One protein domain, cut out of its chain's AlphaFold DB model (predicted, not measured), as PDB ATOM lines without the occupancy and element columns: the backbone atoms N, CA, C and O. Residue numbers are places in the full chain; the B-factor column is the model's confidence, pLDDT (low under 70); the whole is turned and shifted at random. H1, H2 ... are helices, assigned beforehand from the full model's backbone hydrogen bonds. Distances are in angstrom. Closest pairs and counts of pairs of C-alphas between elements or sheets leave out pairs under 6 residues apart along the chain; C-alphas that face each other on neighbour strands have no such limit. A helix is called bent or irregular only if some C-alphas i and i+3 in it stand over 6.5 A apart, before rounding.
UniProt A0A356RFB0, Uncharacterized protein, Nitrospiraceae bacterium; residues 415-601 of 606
ATOM      1  N   HIS A 415     -24.096  72.591 -66.274       97.31
ATOM      2  CA  HIS A 415     -24.837  72.127 -65.102       97.31
ATOM      3  C   HIS A 415     -25.982  73.063 -64.764       97.31
ATOM      4  O   HIS A 415     -25.856  74.286 -64.825       97.31
ATOM      5  N   ASN A 416     -27.093  72.470 -64.342       98.00
ATOM      6  CA  ASN A 416     -28.155  73.194 -63.666       98.00
ATOM      7  C   ASN A 416     -27.936  73.085 -62.155       98.00
ATOM      8  O   ASN A 416     -28.259  72.068 -61.539       98.00
ATOM      9  N   THR A 417     -27.381  74.146 -61.569       97.38
ATOM     10  CA  THR A 417     -27.148  74.288 -60.122       97.38
ATOM     11  C   THR A 417     -28.347  74.885 -59.376       97.38
ATOM     12  O   THR A 417     -28.290  75.076 -58.162       97.38
ATOM     13  N   GLY A 418     -29.446  75.177 -60.083       97.75
ATOM     14  CA  GLY A 418     -30.675  75.738 -59.527       97.75
ATOM     15  C   GLY A 418     -30.728  77.262 -59.432       97.75
ATOM     16  O   GLY A 418     -31.680  77.791 -58.860       97.75
ATOM     17  N   ILE A 419     -29.749  77.981 -59.992       97.94
ATOM     18  CA  ILE A 419     -29.716  79.453 -59.955       97.94
ATOM     19  C   ILE A 419     -30.894  80.071 -60.715       97.94
ATOM     20  O   ILE A 419     -31.588  80.900 -60.139       97.94
ATOM     21  N   ALA A 420     -31.195  79.610 -61.937       98.00
ATOM     22  CA  ALA A 420     -32.343  80.110 -62.705       98.00
ATOM     23  C   ALA A 420     -33.673  79.908 -61.953       98.00
ATOM     24  O   ALA A 420     -34.487  80.821 -61.848       98.00
ATOM     25  N   GLN A 421     -33.855  78.730 -61.343       98.31
ATOM     26  CA  GLN A 421     -35.013  78.457 -60.489       98.31
ATOM     27  C   GLN A 421     -35.043  79.384 -59.265       98.31
ATOM     28  O   GLN A 421     -36.096  79.911 -58.925       98.31
ATOM     29  N   THR A 422     -33.898  79.608 -58.621       98.00
ATOM     30  CA  THR A 422     -33.791  80.483 -57.443       98.00
ATOM     31  C   THR A 422     -34.145  81.928 -57.775       98.00
ATOM     32  O   THR A 422     -34.857  82.567 -57.001       98.00
ATOM     33  N   GLU A 423     -33.659  82.446 -58.904       97.69
ATOM     34  CA  GLU A 423     -33.970  83.799 -59.361       97.69
ATOM     35  C   GLU A 423     -35.460  83.940 -59.687       97.69
ATOM     36  O   GLU A 423     -36.125  84.833 -59.165       97.69
ATOM     37  N   TYR A 424     -36.006  83.015 -60.478       98.31
ATOM     38  CA  TYR A 424     -37.411  83.036 -60.869       98.31
ATOM     39  C   TYR A 424     -38.355  82.949 -59.659       98.31
ATOM     40  O   TYR A 424     -39.283  83.745 -59.518       98.31
ATOM     41  N   GLU A 425     -38.096  82.027 -58.729       97.88
ATOM     42  CA  GLU A 425     -38.933  81.840 -57.537       97.88
ATOM     43  C   GLU A 425     -38.811  82.989 -56.522       97.88
ATOM     44  O   GLU A 425     -39.713  83.166 -55.702       97.88
ATOM     45  N   ARG A 426     -37.747  83.807 -56.579       96.75
ATOM     46  CA  ARG A 426     -37.651  85.047 -55.788       96.75
ATOM     47  C   ARG A 426     -38.735  86.052 -56.193       96.75
ATOM     48  O   ARG A 426     -39.209  86.797 -55.342       96.75
ATOM     49  N   ILE A 427     -39.133  86.041 -57.466       97.38
ATOM     50  CA  ILE A 427     -40.155  86.930 -58.031       97.38
ATOM     51  C   ILE A 427     -41.546  86.286 -57.976       97.38
ATOM     52  O   ILE A 427     -42.512  86.919 -57.560       97.38
ATOM     53  N   HIS A 428     -41.650  85.012 -58.362       97.81
ATOM     54  CA  HIS A 428     -42.933  84.330 -58.577       97.81
ATOM     55  C   HIS A 428     -43.372  83.414 -57.424       97.81
ATOM     56  O   HIS A 428     -44.455  82.830 -57.468       97.81
ATOM     57  N   GLY A 429     -42.552  83.295 -56.380       96.88
ATOM     58  CA  GLY A 429     -42.803  82.450 -55.218       96.88
ATOM     59  C   GLY A 429     -42.328  80.999 -55.390       96.88
ATOM     60  O   GLY A 429     -41.989  80.574 -56.498       96.88
ATOM     61  N   PRO A 430     -42.286  80.215 -54.295       95.62
ATOM     62  CA  PRO A 430     -41.754  78.850 -54.298       95.62
ATOM     63  C   PRO A 430     -42.479  77.916 -55.275       95.62
ATOM     64  O   PRO A 430     -43.690  78.011 -55.446       95.62
ATOM     65  N   GLU A 431     -41.738  76.975 -55.867       93.88
ATOM     66  CA  GLU A 431     -42.221  75.941 -56.807       93.88
ATOM     67  C   GLU A 431     -42.748  76.455 -58.157       93.88
ATOM     68  O   GLU A 431     -43.024  75.653 -59.055       93.88
ATOM     69  N   SER A 432     -42.831  77.772 -58.356       97.19
ATOM     70  CA  SER A 432     -43.326  78.388 -59.591       97.19
ATOM     71  C   SER A 432     -42.510  77.999 -60.829       97.19
ATOM     72  O   SER A 432     -43.087  77.711 -61.878       97.19
ATOM     73  N   PHE A 433     -41.187  77.855 -60.710       97.44
ATOM     74  CA  PHE A 433     -40.327  77.447 -61.828       97.44
ATOM     75  C   PHE A 433     -40.631  76.024 -62.326       97.44
ATOM     76  O   PHE A 433     -40.494  75.711 -63.513       97.44
ATOM     77  N   SER A 434     -41.077  75.136 -61.430       94.19
ATOM     78  CA  SER A 434     -41.477  73.770 -61.795       94.19
ATOM     79  C   SER A 434     -42.731  73.743 -62.676       94.19
ATOM     80  O   SER A 434     -42.875  72.853 -63.514       94.19
ATOM     81  N   MET A 435     -43.586  74.763 -62.538       94.38
ATOM     82  CA  MET A 435     -44.832  74.929 -63.286       94.38
ATOM     83  C   MET A 435     -44.650  75.675 -64.613       94.38
ATOM     84  O   MET A 435     -45.572  75.696 -65.423       94.38
ATOM     85  N   LEU A 436     -43.471  76.260 -64.863       95.88
ATOM     86  CA  LEU A 436     -43.205  77.032 -66.075       95.88
ATOM     87  C   LEU A 436     -43.400  76.177 -67.341       95.88
ATOM     88  O   LEU A 436     -42.787  75.110 -67.504       95.88
ATOM     89  N   GLU A 437     -44.233  76.656 -68.261       95.88
ATOM     90  CA  GLU A 437     -44.460  75.997 -69.544       95.88
ATOM     91  C   GLU A 437     -43.274  76.222 -70.488       95.88
ATOM     92  O   GLU A 437     -43.145  77.262 -71.127       95.88
ATOM     93  N   ILE A 438     -42.419  75.207 -70.620       97.31
ATOM     94  CA  ILE A 438     -41.269  75.230 -71.532       97.31
ATOM     95  C   ILE A 438     -41.598  74.344 -72.743       97.31
ATOM     96  O   ILE A 438     -41.881  73.152 -72.565       97.31
ATOM     97  N   PRO A 439     -41.601  74.874 -73.981       97.50
ATOM     98  CA  PRO A 439     -42.014  74.112 -75.151       97.50
ATOM     99  C   PRO A 439     -41.016  72.994 -75.478       97.50
ATOM    100  O   PRO A 439     -39.801  73.175 -75.450       97.50
ATOM    101  N   VAL A 440     -41.538  71.831 -75.876       96.94
ATOM    102  CA  VAL A 440     -40.715  70.759 -76.459       96.94
ATOM    103  C   VAL A 440     -40.109  71.205 -77.792       96.94
ATOM    104  O   VAL A 440     -40.675  72.063 -78.475       96.94
ATOM    105  N   LEU A 441     -39.013  70.567 -78.209       97.25
ATOM    106  CA  LEU A 441     -38.210  70.958 -79.375       97.25
ATOM    107  C   LEU A 441     -39.047  71.212 -80.636       97.25
ATOM    108  O   LEU A 441     -38.928  72.262 -81.264       97.25
ATOM    109  N   ARG A 442     -39.960  70.293 -80.978       96.19
ATOM    110  CA  ARG A 442     -40.848  70.456 -82.140       96.19
ATOM    111  C   ARG A 442     -41.751  71.692 -82.042       96.19
ATOM    112  O   ARG A 442     -42.012  72.312 -83.069       96.19
ATOM    113  N   LYS A 443     -42.276  72.020 -80.855       97.62
ATOM    114  CA  LYS A 443     -43.111  73.219 -80.655       97.62
ATOM    115  C   LYS A 443     -42.238  74.470 -80.723       97.62
ATOM    116  O   LYS A 443     -42.604  75.387 -81.449       97.62
ATOM    117  N   ARG A 444     -41.085  74.461 -80.047       97.31
ATOM    118  CA  ARG A 444     -40.104  75.554 -80.032       97.31
ATOM    119  C   ARG A 444     -39.665  75.941 -81.446       97.31
ATOM    120  O   ARG A 444     -39.917  77.055 -81.873       97.31
ATOM    121  N   ASN A 445     -39.123  74.996 -82.220       94.56
ATOM    122  CA  ASN A 445     -38.571  75.278 -83.553       94.56
ATOM    123  C   ASN A 445     -39.646  75.551 -84.628       94.56
ATOM    124  O   ASN A 445     -39.309  75.952 -85.735       94.56
ATOM    125  N   ARG A 446     -40.939  75.332 -84.334       96.19
ATOM    126  CA  ARG A 446     -42.053  75.786 -85.191       96.19
ATOM    127  C   ARG A 446     -42.496  77.221 -84.896       96.19
ATOM    128  O   ARG A 446     -43.241  77.775 -85.692       96.19
ATOM    129  N   HIS A 447     -42.074  77.784 -83.765       97.00
ATOM    130  CA  HIS A 447     -42.470  79.107 -83.287       97.00
ATOM    131  C   HIS A 447     -41.230  79.842 -82.761       97.00
ATOM    132  O   HIS A 447     -41.170  80.214 -81.590       97.00
ATOM    133  N   VAL A 448     -40.216  79.982 -83.623       96.12
ATOM    134  CA  VAL A 448     -38.923  80.609 -83.289       96.12
ATOM    135  C   VAL A 448     -39.140  82.001 -82.695       96.12
ATOM    136  O   VAL A 448     -38.710  82.242 -81.572       96.12
ATOM    137  N   GLU A 449     -39.949  82.824 -83.367       96.94
ATOM    138  CA  GLU A 449     -40.313  84.186 -82.943       96.94
ATOM    139  C   GLU A 449     -40.950  84.263 -81.544       96.94
ATOM    140  O   GLU A 449     -40.938  85.300 -80.896       96.94
ATOM    141  N   THR A 450     -41.546  83.177 -81.048       97.38
ATOM    142  CA  THR A 450     -42.213  83.169 -79.737       97.38
ATOM    143  C   THR A 450     -41.272  82.779 -78.600       97.38
ATOM    144  O   THR A 450     -41.535  83.122 -77.453       97.38
ATOM    145  N   TYR A 451     -40.216  82.011 -78.876       97.44
ATOM    146  CA  TYR A 451     -39.500  81.283 -77.823       97.44
ATOM    147  C   TYR A 451     -37.990  81.457 -77.822       97.44
ATOM    148  O   TYR A 451     -37.381  81.277 -76.768       97.44
ATOM    149  N   LEU A 452     -37.380  81.702 -78.976       97.75
ATOM    150  CA  LEU A 452     -35.928  81.746 -79.107       97.75
ATOM    151  C   LEU A 452     -35.409  83.189 -79.018       97.75
ATOM    152  O   LEU A 452     -36.201  84.124 -79.153       97.75
ATOM    153  N   PRO A 453     -34.105  83.374 -78.735       96.94
ATOM    154  CA  PRO A 453     -33.479  84.690 -78.743       96.94
ATOM    155  C   PRO A 453     -33.656  85.408 -80.079       96.94
ATOM    156  O   PRO A 453     -33.634  84.752 -81.122       96.94
ATOM    157  N   ALA A 454     -33.772  86.736 -80.042       96.81
ATOM    158  CA  ALA A 454     -33.691  87.543 -81.249       96.81
ATOM    159  C   ALA A 454     -32.300  87.417 -81.881       96.81
ATOM    160  O   ALA A 454     -31.276  87.436 -81.192       96.81
ATOM    161  N   THR A 455     -32.272  87.261 -83.200       96.88
ATOM    162  CA  THR A 455     -31.050  87.155 -84.005       96.88
ATOM    163  C   THR A 455     -31.240  87.922 -85.312       96.88
ATOM    164  O   THR A 455     -32.377  88.214 -85.677       96.88
ATOM    165  N   PRO A 456     -30.182  88.160 -86.101       96.31
ATOM    166  CA  PRO A 456     -30.336  88.735 -87.438       96.31
ATOM    167  C   PRO A 456     -31.240  87.937 -88.388       96.31
ATOM    168  O   PRO A 456     -31.778  88.489 -89.342       96.31
ATOM    169  N   LYS A 457     -31.442  86.634 -88.141       96.62
ATOM    170  CA  LYS A 457     -32.373  85.800 -88.925       96.62
ATOM    171  C   LYS A 457     -33.817  85.893 -88.429       96.62
ATOM    172  O   LYS A 457     -34.733  85.709 -89.225       96.62
ATOM    173  N   HIS A 458     -34.001  86.153 -87.137       97.50
ATOM    174  CA  HIS A 458     -35.298  86.267 -86.470       97.50
ATOM    175  C   HIS A 458     -35.284  87.497 -85.546       97.50
ATOM    176  O   HIS A 458     -35.205  87.356 -84.321       97.50
ATOM    177  N   PRO A 459     -35.284  88.719 -86.111       96.88
ATOM    178  CA  PRO A 459     -35.024  89.933 -85.339       96.88
ATOM    179  C   PRO A 459     -36.173  90.335 -84.413       96.88
ATOM    180  O   PRO A 459     -35.979  91.121 -83.492       96.88
ATOM    181  N   HIS A 460     -37.368  89.784 -84.630       95.62
ATOM    182  CA  HIS A 460     -38.563  90.076 -83.840       95.62
ATOM    183  C   HIS A 460     -38.870  88.996 -82.795       95.62
ATOM    184  O   HIS A 460     -39.964  88.994 -82.216       95.62
ATOM    185  N   ALA A 461     -37.926  88.081 -82.548       97.25
ATOM    186  CA  ALA A 461     -38.158  87.006 -81.606       97.25
ATOM    187  C   ALA A 461     -38.249  87.550 -80.175       97.25
ATOM    188  O   ALA A 461     -37.473  88.401 -79.756       97.25
ATOM    189  N   GLN A 462     -39.214  87.041 -79.413       95.94
ATOM    190  CA  GLN A 462     -39.584  87.585 -78.101       95.94
ATOM    191  C   GLN A 462     -38.619  87.228 -76.970       95.94
ATOM    192  O   GLN A 462     -38.758  87.768 -75.876       95.94
ATOM    193  N   GLU A 463     -37.715  86.266 -77.189       96.19
ATOM    194  CA  GLU A 463     -36.666  85.857 -76.248       96.19
ATOM    195  C   GLU A 463     -37.080  85.630 -74.770       96.19
ATOM    196  O   GLU A 463     -36.270  85.872 -73.872       96.19
ATOM    197  N   PRO A 464     -38.275  85.080 -74.452       97.56
ATOM    198  CA  PRO A 464     -38.756  84.998 -73.066       97.56
ATOM    199  C   PRO A 464     -37.860  84.130 -72.171       97.56
ATOM    200  O   PRO A 464     -37.903  84.239 -70.952       97.56
ATOM    201  N   PHE A 465     -37.048  83.259 -72.770       98.31
ATOM    202  CA  PHE A 465     -36.152  82.347 -72.070       98.31
ATOM    203  C   PHE A 465     -34.687  82.815 -72.025       98.31
ATOM    204  O   PHE A 465     -33.828  82.073 -71.547       98.31
ATOM    205  N   ARG A 466     -34.407  84.044 -72.483       97.31
ATOM    206  CA  ARG A 466     -33.154  84.796 -72.295       97.31
ATOM    207  C   ARG A 466     -33.482  86.154 -71.648       97.31
ATOM    208  O   ARG A 466     -33.027  87.199 -72.092       97.31
ATOM    209  N   ALA A 467     -34.314  86.136 -70.609       97.06
ATOM    210  CA  ALA A 467     -34.842  87.345 -69.982       97.06
ATOM    211  C   ALA A 467     -34.715  87.311 -68.454       97.06
ATOM    212  O   ALA A 467     -34.625  86.252 -67.833       97.06
ATOM    213  N   ILE A 468     -34.745  88.493 -67.841       97.38
ATOM    214  CA  ILE A 468     -34.803  88.643 -66.384       97.38
ATOM    215  C   ILE A 468     -36.230  88.305 -65.918       97.38
ATOM    216  O   ILE A 468     -37.178  88.841 -66.502       97.38
ATOM    217  N   PRO A 469     -36.423  87.462 -64.883       97.44
ATOM    218  CA  PRO A 469     -37.752  87.206 -64.331       97.44
ATOM    219  C   PRO A 469     -38.482  88.490 -63.922       97.44
ATOM    220  O   PRO A 469     -37.899  89.377 -63.299       97.44
ATOM    221  N   SER A 470     -39.769  88.588 -64.261       95.88
ATOM    222  CA  SER A 470     -40.566  89.802 -64.069       95.88
ATOM    223  C   SER A 470     -42.005  89.475 -63.690       95.88
ATOM    224  O   SER A 470     -42.637  88.623 -64.311       95.88
ATOM    225  N   VAL A 471     -42.554  90.207 -62.714       95.19
ATOM    226  CA  VAL A 471     -43.962  90.084 -62.296       95.19
ATOM    227  C   VAL A 471     -44.914  90.356 -63.464       95.19
ATOM    228  O   VAL A 471     -45.904  89.643 -63.619       95.19
ATOM    229  N   ASP A 472     -44.587  91.339 -64.303       96.12
ATOM    230  CA  ASP A 472     -45.420  91.748 -65.438       96.12
ATOM    231  C   ASP A 472     -45.373  90.734 -66.589       96.12
ATOM    232  O   ASP A 472     -46.313  90.632 -67.376       96.12
ATOM    233  N   ASN A 473     -44.298  89.941 -66.659       95.44
ATOM    234  CA  ASN A 473     -44.076  88.937 -67.691       95.44
ATOM    235  C   ASN A 473     -43.731  87.580 -67.054       95.44
ATOM    236  O   ASN A 473     -42.573  87.167 -67.059       95.44
ATOM    237  N   PRO A 474     -44.723  86.826 -66.543       95.00
ATOM    238  CA  PRO A 474     -44.478  85.591 -65.790       95.00
ATOM    239  C   PRO A 474     -43.842  84.459 -66.611       95.00
ATOM    240  O   PRO A 474     -43.400  83.463 -66.044       95.00
ATOM    241  N   GLY A 475     -43.801  84.577 -67.940       95.62
ATOM    242  CA  GLY A 475     -43.080  83.647 -68.810       95.62
ATOM    243  C   GLY A 475     -41.578  83.923 -68.922       95.62
ATOM    244  O   GLY A 475     -40.884  83.109 -69.527       95.62
ATOM    245  N   TRP A 476     -41.086  85.047 -68.390       97.75
ATOM    246  CA  TRP A 476     -39.695  85.468 -68.540       97.75
ATOM    247  C   TRP A 476     -38.766  84.800 -67.526       97.75
ATOM    248  O   TRP A 476     -39.052  84.766 -66.331       97.75
ATOM    249  N   THR A 477     -37.649  84.262 -68.009       97.94
ATOM    250  CA  THR A 477     -36.551  83.699 -67.208       97.94
ATOM    251  C   THR A 477     -35.342  83.440 -68.107       97.94
ATOM    252  O   THR A 477     -35.477  83.441 -69.324       97.94
ATOM    253  N   ASP A 478     -34.172  83.131 -67.549       98.12
ATOM    254  CA  ASP A 478     -33.050  82.598 -68.331       98.12
ATOM    255  C   ASP A 478     -32.974  81.071 -68.211       98.12
ATOM    256  O   ASP A 478     -32.862  80.518 -67.116       98.12
ATOM    257  N   LEU A 479     -33.055  80.369 -69.343       98.31
ATOM    258  CA  LEU A 479     -32.926  78.911 -69.406       98.31
ATOM    259  C   LEU A 479     -31.533  78.434 -69.842       98.31
ATOM    260  O   LEU A 479     -31.332  77.221 -69.946       98.31
ATOM    261  N   GLY A 480     -30.587  79.342 -70.091       98.06
ATOM    262  CA  GLY A 480     -29.205  79.011 -70.428       98.06
ATOM    263  C   GLY A 480     -29.080  78.258 -71.751       98.06
ATOM    264  O   GLY A 480     -29.597  78.697 -72.782       98.06
ATOM    265  N   ILE A 481     -28.415  77.099 -71.718       98.31
ATOM    266  CA  ILE A 481     -28.097  76.258 -72.890       98.31
ATOM    267  C   ILE A 481     -29.353  75.888 -73.699       98.31
ATOM    268  O   ILE A 481     -29.270  75.625 -74.898       98.31
ATOM    269  N   TRP A 482     -30.541  75.890 -73.087       98.50
ATOM    270  CA  TRP A 482     -31.810  75.664 -73.784       98.50
ATOM    271  C   TRP A 482     -32.063  76.624 -74.953       98.50
ATOM    272  O   TRP A 482     -32.653  76.210 -75.953       98.50
ATOM    273  N   ASN A 483     -31.579  77.864 -74.867       98.25
ATOM    274  CA  ASN A 483     -31.727  78.866 -75.925       98.25
ATOM    275  C   ASN A 483     -30.876  78.560 -77.167       98.25
ATOM    276  O   ASN A 483     -31.275  78.882 -78.289       98.25
ATOM    277  N   ILE A 484     -29.723  77.916 -76.967       98.06
ATOM    278  CA  ILE A 484     -28.723  77.654 -78.011       98.06
ATOM    279  C   ILE A 484     -28.848  76.236 -78.569       98.06
ATOM    280  O   ILE A 484     -28.733  76.020 -79.776       98.06
ATOM    281  N   PHE A 485     -29.115  75.243 -77.718       98.06
ATOM    282  CA  PHE A 485     -29.131  73.846 -78.133       98.06
ATOM    283  C   PHE A 485     -30.247  73.553 -79.144       98.06
ATOM    284  O   PHE A 485     -31.434  73.780 -78.896       98.06
ATOM    285  N   TRP A 486     -29.867  72.980 -80.279       96.88
ATOM    286  CA  TRP A 486     -30.708  72.673 -81.434       96.88
ATOM    287  C   TRP A 486     -31.439  73.887 -82.033       96.88
ATOM    288  O   TRP A 486     -32.542  73.754 -82.585       96.88
ATOM    289  N   ASN A 487     -30.856  75.077 -81.870       96.88
ATOM    290  CA  ASN A 487     -31.316  76.320 -82.476       96.88
ATOM    291  C   ASN A 487     -30.602  76.521 -83.834       96.88
ATOM    292  O   ASN A 487     -29.372  76.581 -83.861       96.88
ATOM    293  N   PRO A 488     -31.337  76.601 -84.963       92.69
ATOM    294  CA  PRO A 488     -30.742  76.729 -86.298       92.69
ATOM    295  C   PRO A 488     -29.985  78.046 -86.532       92.69
ATOM    296  O   PRO A 488     -29.228  78.142 -87.502       92.69
ATOM    297  N   ASP A 489     -30.162  79.042 -85.665       96.06
ATOM    298  CA  ASP A 489     -29.462  80.319 -85.785       96.06
ATOM    299  C   ASP A 489     -28.011  80.258 -85.297       96.06
ATOM    300  O   ASP A 489     -27.214  81.097 -85.703       96.06
ATOM    301  N   PHE A 490     -27.642  79.222 -84.533       96.44
ATOM    302  CA  PHE A 490     -26.306  79.041 -83.947       96.44
ATOM    303  C   PHE A 490     -25.615  77.759 -84.449       96.44
ATOM    304  O   PHE A 490     -25.275  76.903 -83.631       96.44
ATOM    305  N   PRO A 491     -25.435  77.550 -85.767       95.19
ATOM    306  CA  PRO A 491     -25.023  76.257 -86.327       95.19
ATOM    307  C   PRO A 491     -23.670  75.747 -85.804       95.19
ATOM    308  O   PRO A 491     -23.525  74.545 -85.576       95.19
ATOM    309  N   GLU A 492     -22.718  76.644 -85.549       93.69
ATOM    310  CA  GLU A 492     -21.335  76.292 -85.199       93.69
ATOM    311  C   GLU A 492     -21.200  75.644 -83.808       93.69
ATOM    312  O   GLU A 492     -20.372  74.758 -83.597       93.69
ATOM    313  N   SER A 493     -22.071  75.999 -82.860       94.12
ATOM    314  CA  SER A 493     -22.014  75.476 -81.484       94.12
ATOM    315  C   SER A 493     -22.707  74.112 -81.327       94.12
ATOM    316  O   SER A 493     -22.513  73.413 -80.328       94.12
ATOM    317  N   GLN A 494     -23.510  73.683 -82.310       95.81
ATOM    318  CA  GLN A 494     -24.471  72.582 -82.135       95.81
ATOM    319  C   GLN A 494     -23.821  71.218 -81.904       95.81
ATOM    320  O   GLN A 494     -24.231  70.493 -80.995       95.81
ATOM    321  N   LEU A 495     -22.821  70.852 -82.713       94.50
ATOM    322  CA  LEU A 495     -22.177  69.535 -82.621       94.50
ATOM    323  C   LEU A 495     -21.449  69.360 -81.290       94.50
ATOM    324  O   LEU A 495     -21.574  68.318 -80.644       94.50
ATOM    325  N   SER A 496     -20.739  70.396 -80.860       94.69
ATOM    326  CA  SER A 496     -19.977  70.384 -79.619       94.69
ATOM    327  C   SER A 496     -20.904  70.341 -78.396       94.69
ATOM    328  O   SER A 496     -20.663  69.553 -77.480       94.69
ATOM    329  N   ILE A 497     -21.993  71.129 -78.379       97.12
ATOM    330  CA  ILE A 497     -22.981  71.077 -77.283       97.12
ATOM    331  C   ILE A 497     -23.637  69.693 -77.239       97.12
ATOM    332  O   ILE A 497     -23.751  69.087 -76.172       97.12
ATOM    333  N   TRP A 498     -24.039  69.162 -78.400       96.50
ATOM    334  CA  TRP A 498     -24.620  67.825 -78.500       96.50
ATOM    335  C   TRP A 498     -23.679  66.747 -77.955       96.50
ATOM    336  O   TRP A 498     -24.135  65.872 -77.218       96.50
ATOM    337  N   TYR A 499     -22.383  66.826 -78.276       94.50
ATOM    338  CA  TYR A 499     -21.375  65.879 -77.805       94.50
ATOM    339  C   TYR A 499     -21.303  65.846 -76.273       94.50
ATOM    340  O   TYR A 499     -21.472  64.770 -75.699       94.50
ATOM    341  N   ILE A 500     -21.160  67.004 -75.609       94.62
ATOM    342  CA  ILE A 500     -21.119  67.083 -74.136       94.62
ATOM    343  C   ILE A 500     -22.399  66.511 -73.523       94.62
ATOM    344  O   ILE A 500     -22.341  65.632 -72.665       94.62
ATOM    345  N   LEU A 501     -23.566  66.965 -73.990       94.56
ATOM    346  CA  LEU A 501     -24.851  66.535 -73.433       94.56
ATOM    347  C   LEU A 501     -25.094  65.031 -73.625       94.56
ATOM    348  O   LEU A 501     -25.659  64.371 -72.747       94.56
ATOM    349  N   CYS A 502     -24.686  64.482 -74.771       93.19
ATOM    350  CA  CYS A 502     -24.761  63.053 -75.051       93.19
ATOM    351  C   CYS A 502     -23.825  62.267 -74.128       93.19
ATOM    352  O   CYS A 502     -24.260  61.289 -73.517       93.19
ATOM    353  N   GLU A 503     -22.574  62.708 -73.984       90.75
ATOM    354  CA  GLU A 503     -21.584  62.064 -73.126       90.75
ATOM    355  C   GLU A 503     -22.047  62.025 -71.661       90.75
ATOM    356  O   GLU A 503     -22.067  60.957 -71.046       90.75
ATOM    357  N   ASP A 504     -22.518  63.154 -71.129       88.62
ATOM    358  CA  ASP A 504     -23.053  63.246 -69.768       88.62
ATOM    359  C   ASP A 504     -24.271  62.335 -69.575       88.62
ATOM    360  O   ASP A 504     -24.343  61.561 -68.616       88.62
ATOM    361  N   THR A 505     -25.192  62.332 -70.542       87.06
ATOM    362  CA  THR A 505     -26.380  61.467 -70.507       87.06
ATOM    363  C   THR A 505     -26.007  59.982 -70.478       87.06
ATOM    364  O   THR A 505     -26.613  59.205 -69.730       87.06
ATOM    365  N   LEU A 506     -25.021  59.567 -71.279       85.00
ATOM    366  CA  LEU A 506     -24.551  58.182 -71.333       85.00
ATOM    367  C   LEU A 506     -23.814  57.780 -70.047       85.00
ATOM    368  O   LEU A 506     -24.013  56.666 -69.555       85.00
ATOM    369  N   ASN A 507     -23.028  58.691 -69.472       79.31
ATOM    370  CA  ASN A 507     -22.294  58.465 -68.228       79.31
ATOM    371  C   ASN A 507     -23.221  58.311 -67.010       79.31
ATOM    372  O   ASN A 507     -22.941  57.495 -66.128       79.31
ATOM    373  N   GLU A 508     -24.349  59.024 -66.974       73.88
ATOM    374  CA  GLU A 508     -25.370  58.871 -65.928       73.88
ATOM    375  C   GLU A 508     -26.140  57.537 -66.008       73.88
ATOM    376  O   GLU A 508     -26.567  57.005 -64.984       73.88
ATOM    377  N   HIS A 509     -26.346  56.990 -67.213       62.62
ATOM    378  CA  HIS A 509     -27.297  55.895 -67.468       62.62
ATOM    379  C   HIS A 509     -26.648  54.530 -67.747       62.62
ATOM    380  O   HIS A 509     -27.306  53.651 -68.317       62.62
ATOM    381  N   PHE A 510     -25.390  54.310 -67.339       49.62
ATOM    382  CA  PHE A 510     -24.692  53.025 -67.499       49.62
ATOM    383  C   PHE A 510     -25.533  51.866 -66.915       49.62
ATOM    384  O   PHE A 510     -25.571  51.640 -65.706       49.62
ATOM    385  N   GLY A 511     -26.252  51.144 -67.782       47.66
ATOM    386  CA  GLY A 511     -27.167  50.058 -67.410       47.66
ATOM    387  C   GLY A 511     -28.523  50.056 -68.128       47.66
ATOM    388  O   GLY A 511     -29.181  49.019 -68.151       47.66
ATOM    389  N   VAL A 512     -28.945  51.158 -68.759       51.41
ATOM    390  CA  VAL A 512     -30.158  51.165 -69.595       51.41
ATOM    391  C   VAL A 512     -29.752  50.937 -71.053       51.41
ATOM    392  O   VAL A 512     -29.040  51.753 -71.630       51.41
ATOM    393  N   PHE A 513     -30.216  49.845 -71.672       51.59
ATOM    394  CA  PHE A 513     -30.048  49.514 -73.100       51.59
ATOM    395  C   PHE A 513     -30.754  50.529 -74.033       51.59
ATOM    396  O   PHE A 513     -31.646  50.175 -74.798       51.59
ATOM    397  N   ARG A 514     -30.410  51.818 -73.955       55.69
ATOM    398  CA  ARG A 514     -30.939  52.869 -74.841       55.69
ATOM    399  C   ARG A 514     -29.899  53.455 -75.797       55.69
ATOM    400  O   ARG A 514     -30.311  54.120 -76.742       55.69
ATOM    401  N   GLY A 515     -28.605  53.153 -75.631       63.53
ATOM    402  CA  GLY A 515     -27.537  53.530 -76.575       63.53
ATOM    403  C   GLY A 515     -27.613  54.992 -77.046       63.53
ATOM    404  O   GLY A 515     -28.118  55.860 -76.336       63.53
ATOM    405  N   PHE A 516     -27.192  55.262 -78.286       68.75
ATOM    406  CA  PHE A 516     -27.272  56.595 -78.907       68.75
ATOM    407  C   PHE A 516     -28.699  57.156 -79.045       68.75
ATOM    408  O   PHE A 516     -28.857  58.356 -79.253       68.75
ATOM    409  N   GLN A 517     -29.761  56.353 -78.868       76.81
ATOM    410  CA  GLN A 517     -31.128  56.892 -78.851       76.81
ATOM    411  C   GLN A 517     -31.353  57.827 -77.656       76.81
ATOM    412  O   GLN A 517     -32.268  58.647 -77.689       76.81
ATOM    413  N   ALA A 518     -30.578  57.697 -76.572       81.69
ATOM    414  CA  ALA A 518     -30.620  58.632 -75.446       81.69
ATOM    415  C   ALA A 518     -30.134  60.041 -75.836       81.69
ATOM    416  O   ALA A 518     -30.591  61.013 -75.247       81.69
ATOM    417  N   CYS A 519     -29.307  60.145 -76.879       91.06
ATOM    418  CA  CYS A 519     -28.731  61.392 -77.375       91.06
ATOM    419  C   CYS A 519     -29.585  62.084 -78.451       91.06
ATOM    420  O   CYS A 519     -29.113  62.987 -79.139       91.06
ATOM    421  N   GLY A 520     -30.841  61.664 -78.637       94.00
ATOM    422  CA  GLY A 520     -31.766  62.362 -79.528       94.00
ATOM    423  C   GLY A 520     -32.023  63.799 -79.037       94.00
ATOM    424  O   GLY A 520     -32.269  63.971 -77.842       94.00
ATOM    425  N   PRO A 521     -32.038  64.820 -79.913       95.44
ATOM    426  CA  PRO A 521     -32.234  66.220 -79.519       95.44
ATOM    427  C   PRO A 521     -33.486  66.468 -78.672       95.44
ATOM    428  O   PRO A 521     -33.418  67.173 -77.671       95.44
ATOM    429  N   ASP A 522     -34.610  65.816 -78.992       94.62
ATOM    430  CA  ASP A 522     -35.846  65.898 -78.196       94.62
ATOM    431  C   ASP A 522     -35.672  65.402 -76.747       94.62
ATOM    432  O   ASP A 522     -36.407  65.823 -75.854       94.62
ATOM    433  N   ARG A 523     -34.719  64.492 -76.499       93.44
ATOM    434  CA  ARG A 523     -34.407  63.949 -75.165       93.44
ATOM    435  C   ARG A 523     -33.336  64.752 -74.438       93.44
ATOM    436  O   ARG A 523     -33.347  64.776 -73.210       93.44
ATOM    437  N   LEU A 524     -32.430  65.387 -75.181       95.88
ATOM    438  CA  LEU A 524     -31.380  66.233 -74.620       95.88
ATOM    439  C   LEU A 524     -31.898  67.633 -74.271       95.88
ATOM    440  O   LEU A 524     -31.517  68.157 -73.233       95.88
ATOM    441  N   LEU A 525     -32.815  68.211 -75.056       97.44
ATOM    442  CA  LEU A 525     -33.315  69.571 -74.823       97.44
ATOM    443  C   LEU A 525     -33.892  69.789 -73.408       97.44
ATOM    444  O   LEU A 525     -33.594  70.807 -72.798       97.44
ATOM    445  N   PRO A 526     -34.676  68.874 -72.809       95.44
ATOM    446  CA  PRO A 526     -35.123  69.064 -71.429       95.44
ATOM    447  C   PRO A 526     -33.978  69.161 -70.406       95.44
ATOM    448  O   PRO A 526     -34.139  69.829 -69.389       95.44
ATOM    449  N   ARG A 527     -32.825  68.529 -70.665       94.25
ATOM    450  CA  ARG A 527     -31.653  68.551 -69.772       94.25
ATOM    451  C   ARG A 527     -30.902  69.880 -69.802       94.25
ATOM    452  O   ARG A 527     -30.117  70.137 -68.901       94.25
ATOM    453  N   THR A 528     -31.138  70.715 -70.811       97.44
ATOM    454  CA  THR A 528     -30.473  72.016 -70.945       97.44
ATOM    455  C   THR A 528     -31.210  73.143 -70.226       97.44
ATOM    456  O   THR A 528     -30.677  74.242 -70.120       97.44
ATOM    457  N   VAL A 529     -32.419  72.882 -69.713       98.00
ATOM    458  CA  VAL A 529     -33.231  73.847 -68.959       98.00
ATOM    459  C   VAL A 529     -32.496  74.272 -67.690       98.00
ATOM    460  O   VAL A 529     -32.313  73.460 -66.782       98.00
ATOM    461  N   GLY A 530     -32.114  75.550 -67.632       97.56
ATOM    462  CA  GLY A 530     -31.396  76.135 -66.498       97.56
ATOM    463  C   GLY A 530     -29.951  75.648 -66.376       97.56
ATOM    464  O   GLY A 530     -29.346  75.827 -65.321       97.56
ATOM    465  N   ALA A 531     -29.415  74.998 -67.413       98.12
ATOM    466  CA  ALA A 531     -28.029  74.560 -67.449       98.12
ATOM    467  C   ALA A 531     -27.139  75.671 -68.008       98.12
ATOM    468  O   ALA A 531     -27.468  76.271 -69.032       98.12
ATOM    469  N   PHE A 532     -26.003  75.902 -67.355       98.44
ATOM    470  CA  PHE A 532     -25.009  76.901 -67.744       98.44
ATOM    471  C   PHE A 532     -23.603  76.315 -67.664       98.44
ATOM    472  O   PHE A 532     -23.366  75.356 -66.927       98.44
ATOM    473  N   LYS A 533     -22.675  76.903 -68.419       97.69
ATOM    474  CA  LYS A 533     -21.255  76.558 -68.405       97.69
ATOM    475  C   LYS A 533     -20.655  76.783 -67.016       97.69
ATOM    476  O   LYS A 533     -20.809  77.868 -66.459       97.69
ATOM    477  N   THR A 534     -19.922  75.801 -66.499       97.00
ATOM    478  CA  THR A 534     -19.164  75.904 -65.245       97.00
ATOM    479  C   THR A 534     -18.135  77.041 -65.337       97.00
ATOM    480  O   THR A 534     -17.244  76.978 -66.197       97.00
ATOM    481  N   PRO A 535     -18.216  78.095 -64.503       95.88
ATOM    482  CA  PRO A 535     -17.177  79.121 -64.451       95.88
ATOM    483  C   PRO A 535     -15.914  78.578 -63.765       95.88
ATOM    484  O   PRO A 535     -15.997  77.653 -62.954       95.88
ATOM    485  N   GLY A 536     -14.752  79.147 -64.097       95.75
ATOM    486  CA  GLY A 536     -13.541  78.969 -63.287       95.75
ATOM    487  C   GLY A 536     -13.720  79.602 -61.905       95.75
ATOM    488  O   GLY A 536     -14.576  80.468 -61.734       95.75
ATOM    489  N   LEU A 537     -12.942  79.145 -60.922       97.62
ATOM    490  CA  LEU A 537     -12.991  79.662 -59.542       97.62
ATOM    491  C   LEU A 537     -11.694  80.355 -59.104       97.62
ATOM    492  O   LEU A 537     -11.521  80.605 -57.916       97.62
ATOM    493  N   ARG A 538     -10.774  80.610 -60.038       96.94
ATOM    494  CA  ARG A 538      -9.607  81.447 -59.757       96.94
ATOM    495  C   ARG A 538     -10.054  82.896 -59.668       96.94
ATOM    496  O   ARG A 538     -10.890  83.317 -60.464       96.94
ATOM    497  N   ASP A 539      -9.513  83.585 -58.678       96.19
ATOM    498  CA  ASP A 539      -9.717  85.006 -58.439       96.19
ATOM    499  C   ASP A 539     -11.175  85.481 -58.323       96.19
ATOM    500  O   ASP A 539     -11.648  86.427 -58.955       96.19
ATOM    501  N   LEU A 540     -11.930  84.814 -57.449       95.62
ATOM    502  CA  LEU A 540     -13.306  85.218 -57.155       95.62
ATOM    503  C   LEU A 540     -13.394  86.531 -56.359       95.62
ATOM    504  O   LEU A 540     -14.484  87.095 -56.246       95.62
ATOM    505  N   GLY A 541     -12.287  87.021 -55.792       93.81
ATOM    506  CA  GLY A 541     -12.236  88.311 -55.092       93.81
ATOM    507  C   GLY A 541     -12.583  89.512 -55.976       93.81
ATOM    508  O   GLY A 541     -13.174  90.467 -55.485       93.81
ATOM    509  N   HIS A 542     -12.307  89.418 -57.278       94.38
ATOM    510  CA  HIS A 542     -12.425  90.500 -58.268       94.38
ATOM    511  C   HIS A 542     -13.480  90.204 -59.353       94.38
ATOM    512  O   HIS A 542     -13.358  90.588 -60.519       94.38
ATOM    513  N   SER A 543     -14.519  89.446 -58.986       94.44
ATOM    514  CA  SER A 543     -15.627  89.077 -59.888       94.44
ATOM    515  C   SER A 543     -17.005  89.033 -59.221       94.44
ATOM    516  O   SER A 543     -17.949  88.457 -59.767       94.44
ATOM    517  N   ALA A 544     -17.137  89.624 -58.030       94.12
ATOM    518  CA  ALA A 544     -18.431  89.801 -57.380       94.12
ATOM    519  C   ALA A 544     -19.273  90.863 -58.123       94.12
ATOM    520  O   ALA A 544     -18.731  91.892 -58.517       94.12
ATOM    521  N   PRO A 545     -20.599  90.682 -58.247       95.94
ATOM    522  CA  PRO A 545     -21.409  89.663 -57.592       95.94
ATOM    523  C   PRO A 545     -21.386  88.346 -58.376       95.94
ATOM    524  O   PRO A 545     -21.036  88.288 -59.545       95.94
ATOM    525  N   TYR A 546     -21.788  87.251 -57.748       97.25
ATOM    526  CA  TYR A 546     -21.591  85.910 -58.286       97.25
ATOM    527  C   TYR A 546     -22.813  85.352 -59.017       97.25
ATOM    528  O   TYR A 546     -23.955  85.793 -58.841       97.25
ATOM    529  N   THR A 547     -22.569  84.263 -59.759       97.06
ATOM    530  CA  THR A 547     -23.502  83.528 -60.639       97.06
ATOM    531  C   THR A 547     -23.811  84.242 -61.958       97.06
ATOM    532  O   THR A 547     -23.595  85.440 -62.097       97.06
ATOM    533  N   HIS A 548     -24.372  83.511 -62.930       96.75
ATOM    534  CA  HIS A 548     -24.740  84.078 -64.236       96.75
ATOM    535  C   HIS A 548     -25.784  85.203 -64.149       96.75
ATOM    536  O   HIS A 548     -25.926  85.964 -65.098       96.75
ATOM    537  N   ALA A 549     -26.525  85.297 -63.044       95.88
ATOM    538  CA  ALA A 549     -27.556  86.307 -62.828       95.88
ATOM    539  C   ALA A 549     -27.132  87.395 -61.823       95.88
ATOM    540  O   ALA A 549     -27.928  88.283 -61.525       95.88
ATOM    541  N   GLY A 550     -25.918  87.312 -61.258       96.38
ATOM    542  CA  GLY A 550     -25.431  88.279 -60.271       96.38
ATOM    543  C   GLY A 550     -26.284  88.330 -58.997       96.38
ATOM    544  O   GLY A 550     -26.464  89.406 -58.435       96.38
ATOM    545  N   ILE A 551     -26.892  87.209 -58.573       95.50
ATOM    546  CA  ILE A 551     -27.868  87.167 -57.459       95.50
ATOM    547  C   ILE A 551     -27.279  86.802 -56.088       95.50
ATOM    548  O   ILE A 551     -28.045  86.727 -55.118       95.50
ATOM    549  N   ALA A 552     -25.979  86.510 -56.024       96.75
ATOM    550  CA  ALA A 552     -25.258  86.174 -54.800       96.75
ATOM    551  C   ALA A 552     -24.131  87.187 -54.585       96.75
ATOM    552  O   ALA A 552     -23.315  87.387 -55.476       96.75
ATOM    553  N   ASP A 553     -24.099  87.815 -53.418       95.88
ATOM    554  CA  ASP A 553     -23.251  88.982 -53.154       95.88
ATOM    555  C   ASP A 553     -21.898  88.565 -52.581       95.88
ATOM    556  O   ASP A 553     -20.872  89.187 -52.833       95.88
ATOM    557  N   THR A 554     -21.899  87.460 -51.842       97.25
ATOM    558  CA  THR A 554     -20.723  86.909 -51.174       97.25
ATOM    559  C   THR A 554     -20.502  85.445 -51.554       97.25
ATOM    560  O   THR A 554     -21.410  84.750 -52.024       97.25
ATOM    561  N   LEU A 555     -19.289  84.938 -51.320       98.12
ATOM    562  CA  LEU A 555     -18.999  83.510 -51.468       98.12
ATOM    563  C   LEU A 555     -19.815  82.675 -50.474       98.12
ATOM    564  O   LEU A 555     -20.221  81.556 -50.787       98.12
ATOM    565  N   GLU A 556     -20.098  83.228 -49.297       98.50
ATOM    566  CA  GLU A 556     -20.999  82.651 -48.308       98.50
ATOM    567  C   GLU A 556     -22.397  82.435 -48.906       98.50
ATOM    568  O   GLU A 556     -22.892  81.308 -48.875       98.50
ATOM    569  N   ASP A 557     -22.983  83.447 -49.559       98.31
ATOM    570  CA  ASP A 557     -24.290  83.327 -50.227       98.31
ATOM    571  C   ASP A 557     -24.296  82.243 -51.310       98.31
ATOM    572  O   ASP A 557     -25.272  81.497 -51.449       98.31
ATOM    573  N   VAL A 558     -23.198  82.119 -52.066       98.31
ATOM    574  CA  VAL A 558     -23.034  81.060 -53.073       98.31
ATOM    575  C   VAL A 558     -23.087  79.681 -52.411       98.31
ATOM    576  O   VAL A 558     -23.840  78.809 -52.858       98.31
ATOM    577  N   VAL A 559     -22.335  79.471 -51.327       98.56
ATOM    578  CA  VAL A 559     -22.318  78.192 -50.598       98.56
ATOM    579  C   VAL A 559     -23.674  77.912 -49.940       98.56
ATOM    580  O   VAL A 559     -24.173  76.787 -50.035       98.56
ATOM    581  N   GLN A 560     -24.328  78.920 -49.354       98.50
ATOM    582  CA  GLN A 560     -25.705  78.812 -48.855       98.50
ATOM    583  C   GLN A 560     -26.672  78.367 -49.963       98.50
ATOM    584  O   GLN A 560     -27.529  77.504 -49.744       98.50
ATOM    585  N   GLY A 561     -26.518  78.923 -51.168       98.00
ATOM    586  CA  GLY A 561     -27.266  78.530 -52.357       98.00
ATOM    587  C   GLY A 561     -27.078  77.052 -52.699       98.00
ATOM    588  O   GLY A 561     -28.064  76.345 -52.916       98.00
ATOM    589  N   TYR A 562     -25.840  76.547 -52.672       98.25
ATOM    590  CA  TYR A 562     -25.557  75.122 -52.878       98.25
ATOM    591  C   TYR A 562     -26.172  74.228 -51.793       98.25
ATOM    592  O   TYR A 562     -26.739  73.185 -52.135       98.25
ATOM    593  N   ILE A 563     -26.136  74.628 -50.514       98.31
ATOM    594  CA  ILE A 563     -26.810  73.902 -49.421       98.31
ATOM    595  C   ILE A 563     -28.301  73.765 -49.746       98.31
ATOM    596  O   ILE A 563     -28.802  72.646 -49.890       98.31
ATOM    597  N   LYS A 564     -28.990  74.886 -49.983       97.88
ATOM    598  CA  LYS A 564     -30.424  74.909 -50.302       97.88
ATOM    599  C   LYS A 564     -30.753  74.089 -51.554       97.88
ATOM    600  O   LYS A 564     -31.658  73.254 -51.541       97.88
ATOM    601  N   ASN A 565     -30.019  74.291 -52.644       97.50
ATOM    602  CA  ASN A 565     -30.320  73.639 -53.919       97.50
ATOM    603  C   ASN A 565     -30.007  72.138 -53.887       97.50
ATOM    604  O   ASN A 565     -30.705  71.359 -54.539       97.50
ATOM    605  N   SER A 566     -29.046  71.697 -53.068       97.00
ATOM    606  CA  SER A 566     -28.801  70.271 -52.821       97.00
ATOM    607  C   SER A 566     -29.979  69.591 -52.105       97.00
ATOM    608  O   SER A 566     -30.352  68.465 -52.449       97.00
ATOM    609  N   GLU A 567     -30.640  70.277 -51.167       95.94
ATOM    610  CA  GLU A 567     -31.851  69.787 -50.495       95.94
ATOM    611  C   GLU A 567     -33.052  69.730 -51.445       95.94
ATOM    612  O   GLU A 567     -33.789  68.736 -51.468       95.94
ATOM    613  N   LEU A 568     -33.229  70.756 -52.283       96.38
ATOM    614  CA  LEU A 568     -34.248  70.757 -53.335       96.38
ATOM    615  C   LEU A 568     -34.008  69.622 -54.341       96.38
ATOM    616  O   LEU A 568     -34.951  68.926 -54.724       96.38
ATOM    617  N   ALA A 569     -32.753  69.366 -54.716       95.06
ATOM    618  CA  ALA A 569     -32.394  68.250 -55.585       95.06
ATOM    619  C   ALA A 569     -32.701  66.891 -54.931       95.06
ATOM    620  O   ALA A 569     -33.282  66.016 -55.579       95.06
ATOM    621  N   ARG A 570     -32.360  66.702 -53.647       93.50
ATOM    622  CA  ARG A 570     -32.663  65.465 -52.898       93.50
ATOM    623  C   ARG A 570     -34.164  65.232 -52.717       93.50
ATOM    624  O   ARG A 570     -34.602  64.088 -52.801       93.50
ATOM    625  N   SER A 571     -34.943  66.292 -52.506       94.00
ATOM    626  CA  SER A 571     -36.404  66.224 -52.348       94.00
ATOM    627  C   SER A 571     -37.179  66.180 -53.670       94.00
ATOM    628  O   SER A 571     -38.396  66.016 -53.653       94.00
ATOM    629  N   GLY A 572     -36.500  66.298 -54.817       92.81
ATOM    630  CA  GLY A 572     -37.133  66.283 -56.140       92.81
ATOM    631  C   GLY A 572     -37.869  67.577 -56.504       92.81
ATOM    632  O   GLY A 572     -38.671  67.569 -57.433       92.81
ATOM    633  N   ARG A 573     -37.600  68.677 -55.791       95.44
ATOM    634  CA  ARG A 573     -38.209  70.002 -56.008       95.44
ATOM    635  C   ARG A 573     -37.383  70.908 -56.927       95.44
ATOM    636  O   ARG A 573     -37.879  71.937 -57.375       95.44
ATOM    637  N   LEU A 574     -36.138  70.528 -57.230       95.44
ATOM    638  CA  LEU A 574     -35.303  71.223 -58.210       95.44
ATOM    639  C   LEU A 574     -35.556  70.670 -59.619       95.44
ATOM    640  O   LEU A 574     -35.251  69.506 -59.902       95.44
ATOM    641  N   ARG A 575     -36.107  71.494 -60.515       94.69
ATOM    642  CA  ARG A 575     -36.436  71.084 -61.886       94.69
ATOM    643  C   ARG A 575     -35.154  70.878 -62.686       94.69
ATOM    644  O   ARG A 575     -34.417  71.826 -62.921       94.69
ATOM    645  N   ASN A 576     -34.934  69.648 -63.155       90.38
ATOM    646  CA  ASN A 576     -33.788  69.270 -63.996       90.38
ATOM    647  C   ASN A 576     -32.416  69.611 -63.385       90.38
ATOM    648  O   ASN A 576     -31.456  69.810 -64.124       90.38
ATOM    649  N   GLY A 577     -32.320  69.680 -62.053       94.00
ATOM    650  CA  GLY A 577     -31.049  69.918 -61.375       94.00
ATOM    651  C   GLY A 577     -30.030  68.817 -61.659       94.00
ATOM    652  O   GLY A 577     -30.402  67.643 -61.777       94.00
ATOM    653  N   ASP A 578     -28.751  69.189 -61.734       93.50
ATOM    654  CA  ASP A 578     -27.670  68.224 -61.932       93.50
ATOM    655  C   ASP A 578     -27.700  67.160 -60.826       93.50
ATOM    656  O   ASP A 578     -27.853  67.456 -59.634       93.50
ATOM    657  N   SER A 579     -27.581  65.890 -61.210       91.06
ATOM    658  CA  SER A 579     -27.762  64.784 -60.276       91.06
ATOM    659  C   SER A 579     -26.693  64.764 -59.177       91.06
ATOM    660  O   SER A 579     -26.982  64.328 -58.060       91.06
ATOM    661  N   ARG A 580     -25.498  65.307 -59.455       91.81
ATOM    662  CA  ARG A 580     -24.385  65.446 -58.502       91.81
ATOM    663  C   ARG A 580     -24.676  66.436 -57.375       91.81
ATOM    664  O   ARG A 580     -24.029  66.345 -56.336       91.81
ATOM    665  N   LEU A 581     -25.671  67.322 -57.507       94.50
ATOM    666  CA  LEU A 581     -26.091  68.192 -56.398       94.50
ATOM    667  C   LEU A 581     -26.594  67.386 -55.199       94.50
ATOM    668  O   LEU A 581     -26.425  67.799 -54.057       94.50
ATOM    669  N   LYS A 582     -27.187  66.210 -55.439       93.56
ATOM    670  CA  LYS A 582     -27.716  65.345 -54.371       93.56
ATOM    671  C   LYS A 582     -26.628  64.856 -53.417       93.56
ATOM    672  O   LYS A 582     -26.932  64.554 -52.263       93.56
ATOM    673  N   ASP A 583     -25.396  64.810 -53.915       93.75
ATOM    674  CA  ASP A 583     -24.197  64.334 -53.239       93.75
ATOM    675  C   ASP A 583     -23.473  65.435 -52.440       93.75
ATOM    676  O   ASP A 583     -22.531  65.125 -51.714       93.75
ATOM    677  N   ILE A 584     -23.911  66.696 -52.542       96.19
ATOM    678  CA  ILE A 584     -23.405  67.808 -51.725       96.19
ATOM    679  C   ILE A 584     -24.037  67.722 -50.336       96.19
ATOM    680  O   ILE A 584     -25.259  67.764 -50.201       96.19
ATOM    681  N   VAL A 585     -23.215  67.610 -49.300       96.81
ATOM    682  CA  VAL A 585     -23.632  67.534 -47.898       96.81
ATOM    683  C   VAL A 585     -22.821  68.543 -47.106       96.81
ATOM    684  O   VAL A 585     -21.771  68.226 -46.552       96.81
ATOM    685  N   LEU A 586     -23.317  69.772 -47.109       98.12
ATOM    686  CA  LEU A 586     -22.727  70.903 -46.415       98.12
ATOM    687  C   LEU A 586     -23.701  71.395 -45.349       98.12
ATOM    688  O   LEU A 586     -24.916  71.391 -45.563       98.12
ATOM    689  N   LEU A 587     -23.152  71.824 -44.223       97.75
ATOM    690  CA  LEU A 587     -23.871  72.478 -43.140       97.75
ATOM    691  C   LEU A 587     -23.375  73.929 -42.988       97.75
ATOM    692  O   LEU A 587     -22.301  74.261 -43.497       97.75
ATOM    693  N   PRO A 588     -24.119  74.821 -42.307       97.88
ATOM    694  CA  PRO A 588     -23.678  76.200 -42.083       97.88
ATOM    695  C   PRO A 588     -22.269  76.318 -41.472       97.88
ATOM    696  O   PRO A 588     -21.526  77.239 -41.801       97.88
ATOM    697  N   GLU A 589     -21.866  75.367 -40.632       98.00
ATOM    698  CA  GLU A 589     -20.530  75.281 -40.030       98.00
ATOM    699  C   GLU A 589     -19.387  74.960 -41.013       98.00
ATOM    700  O   GLU A 589     -18.215  75.165 -40.678       98.00
ATOM    701  N   ASP A 590     -19.695  74.473 -42.218       98.56
ATOM    702  CA  ASP A 590     -18.704  74.202 -43.265       98.56
ATOM    703  C   ASP A 590     -18.330  75.469 -44.051       98.56
ATOM    704  O   ASP A 590     -17.241  75.551 -44.626       98.56
ATOM    705  N   ILE A 591     -19.212  76.475 -44.052       98.81
ATOM    706  CA  ILE A 591     -19.109  77.678 -44.889       98.81
ATOM    707  C   ILE A 591     -17.822  78.473 -44.630       98.81
ATOM    708  O   ILE A 591     -17.136  78.782 -45.607       98.81
ATOM    709  N   PRO A 592     -17.424  78.778 -43.375       98.69
ATOM    710  CA  PRO A 592     -16.236  79.601 -43.139       98.69
ATOM    711  C   PRO A 592     -14.943  78.960 -43.651       98.69
ATOM    712  O   PRO A 592     -14.031  79.653 -44.086       98.69
ATOM    713  N   ALA A 593     -14.847  77.629 -43.606       98.75
ATOM    714  CA  ALA A 593     -13.676  76.921 -44.109       98.75
ATOM    715  C   ALA A 593     -13.683  76.872 -45.642       98.75
ATOM    716  O   ALA A 593     -12.672  77.156 -46.275       98.75
ATOM    717  N   LEU A 594     -14.829  76.546 -46.247       98.62
ATOM    718  CA  LEU A 594     -14.947  76.437 -47.700       98.62
ATOM    719  C   LEU A 594     -14.701  77.778 -48.405       98.62
ATOM    720  O   LEU A 594     -13.994  77.822 -49.406       98.62
ATOM    721  N   THR A 595     -15.244  78.870 -47.868       98.69
ATOM    722  CA  THR A 595     -15.040  80.218 -48.423       98.69
ATOM    723  C   THR A 595     -13.618  80.730 -48.206       98.69
ATOM    724  O   THR A 595     -13.086  81.386 -49.094       98.69
ATOM    725  N   ALA A 596     -12.959  80.377 -47.094       98.75
ATOM    726  CA  ALA A 596     -11.531  80.642 -46.902       98.75
ATOM    727  C   ALA A 596     -10.675  79.944 -47.974       98.75
ATOM    728  O   ALA A 596      -9.809  80.566 -48.580       98.75
ATOM    729  N   PHE A 597     -10.978  78.680 -48.295       98.88
ATOM    730  CA  PHE A 597     -10.306  77.992 -49.400       98.88
ATOM    731  C   PHE A 597     -10.541  78.675 -50.753       98.88
ATOM    732  O   PHE A 597      -9.589  78.877 -51.496       98.88
ATOM    733  N   LEU A 598     -11.778  79.065 -51.075       98.69
ATOM    734  CA  LEU A 598     -12.071  79.766 -52.332       98.69
ATOM    735  C   LEU A 598     -11.305  81.094 -52.439       98.69
ATOM    736  O   LEU A 598     -10.748  81.390 -53.487       98.69
ATOM    737  N   ARG A 599     -11.216  81.847 -51.340       98.62
ATOM    738  CA  ARG A 599     -10.411  83.073 -51.230       98.62
ATOM    739  C   ARG A 599      -8.916  82.828 -51.444       98.62
ATOM    740  O   ARG A 599      -8.244  83.650 -52.056       98.62
ATOM    741  N   SER A 600      -8.403  81.672 -51.024       98.69
ATOM    742  CA  SER A 600      -7.005  81.277 -51.260       98.69
ATOM    743  C   SER A 600      -6.665  81.000 -52.734       98.69
ATOM    744  O   SER A 600      -5.503  80.746 -53.045       98.69
ATOM    745  N   LEU A 601      -7.662  81.036 -53.631       98.38
ATOM    746  CA  LEU A 601      -7.498  80.947 -55.088       98.38
ATOM    747  C   LEU A 601      -7.387  82.324 -55.765       98.38
ATOM    748  O   LEU A 601      -7.336  82.374 -56.993       98.38
TER     749      LEU A 601
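What this domain is: This is residues 415 to 601 of the 606 residues of an uncharacterized protein of Nitrospiraceae bacterium (UniProt A0A356RFB0). What does the domain look like as a whole? It is two lobes of helices, H3 to H7 in one and H1, H2, H8, H9 and H10 in the other, and no helix of one lobe touches a helix of the other. Two long stretches with no named element, residues 452 to 490 and 529 to 554, make up much of the rest: the first loops out from H4 and returns to H5, and the second leads from H7 through the middle of the domain to H8. How is it made up, and how large is it? The printed part has 187 residues with ten named helices, H1 to H10 in that order, and no named strand; the class is all helix, though under half of the residues, 87, are in named elements. It is compact, with a radius of gyration of the C-alphas of 17.5 A and spans of 50 by 45 by 31 A.

How they stand to each other: What does the first helix meet? H1, residues 419 to 428, touches H2, residues 432 to 435, where the closest C-alphas, those of Gln 421 and Phe 433, are 5.6 A apart. H1 is also near H8, residues 555 to 571, with 8 pairs of C-alphas within 10 A. A tight link of 5 residues leads from H2 to H3, residues 441 to 444, and H2 and H3 are apart. How do the next helices stand? H4, residues 448 to 451, touches no helix and is close to H3 but not clearly touching, with the closest C-alphas, of Arg 444 and Tyr 451, at 6.2 A. H3 touches H7, residues 521 to 528, closest at the C-alphas of Leu 441 and Asp 522, 5.7 A apart. H5, residues 491 to 508, touches H7 with residues 498 to 502 alone, about perpendicular at 80 degrees, and the closest C-alphas are those of Leu 501 and Leu 524, 6.6 A apart. Which other helices touch? H6, residues 515 to 519, touches residues 498 to 506 of H5 alone, closest at the C-alphas of Cys 502 and Cys 519, 4.9 A. H8 touches H9, residues 579 to 583, closest at the C-alphas of Ser 566 and Leu 581, 4.9 A. With residues 555 to 560 alone H8 touches H10, residues 588 to 599, at a steep tilt of 51 degrees, opposite ways, and the C-alphas of Leu 555 and Thr 595 are closest, 6.0 A apart. How do the helices' backbones pair? Every O i to N i+4 pair is within hydrogen-bond range in H8, against 5 of 6 in H1, 12 of 14 in H5 and 6 of 8 in H10, while H2, H3 and H4 are too short for such a pair. The count is 0 of 1 in H6, 1 of 4 in H7 and 0 of 1 in H9, beside O i to N i+3 counts of 2 of 2, 3 of 5 and 2 of 2.

Where its parts are: Where does the first helix begin? H1 starts at C-alpha 419, (-29.716, 79.453, -59.955), and is 14.2 A long; H2, H3 and H4 measure 5.3, 5.0 and 5.5 A. Which helices are longest? H5 is 26.8 A long from C-alpha 491 at (-25.023, 76.257, -86.327), and it is irregular, with C-alphas 492 and 495 7.3 A apart. H8 is 24.5 A, H7 10.5 A, H6 8.0 A and H9 7.9 A. Where does the last helix end? H10, 17.5 A long, ends at C-alpha 599, (-10.411, 83.073, -51.230), and is only just irregular, with C-alphas 589 and 592 6.8 A apart.

The domain as a whole: How far does it reach? The two C-alphas farthest apart, those of Lys 457 and Glu 589, are 51.4 A apart. Is the printed part unbroken, and which links are long? It has no cut, and the long links are H4 to H5, 39 residues, and H7 to H8, 26 residues. Where is confidence low? Residues 509 to 516, of which 515 and 516 belong to H6, are under 70; the mean pLDDT of the printed part is 94.2.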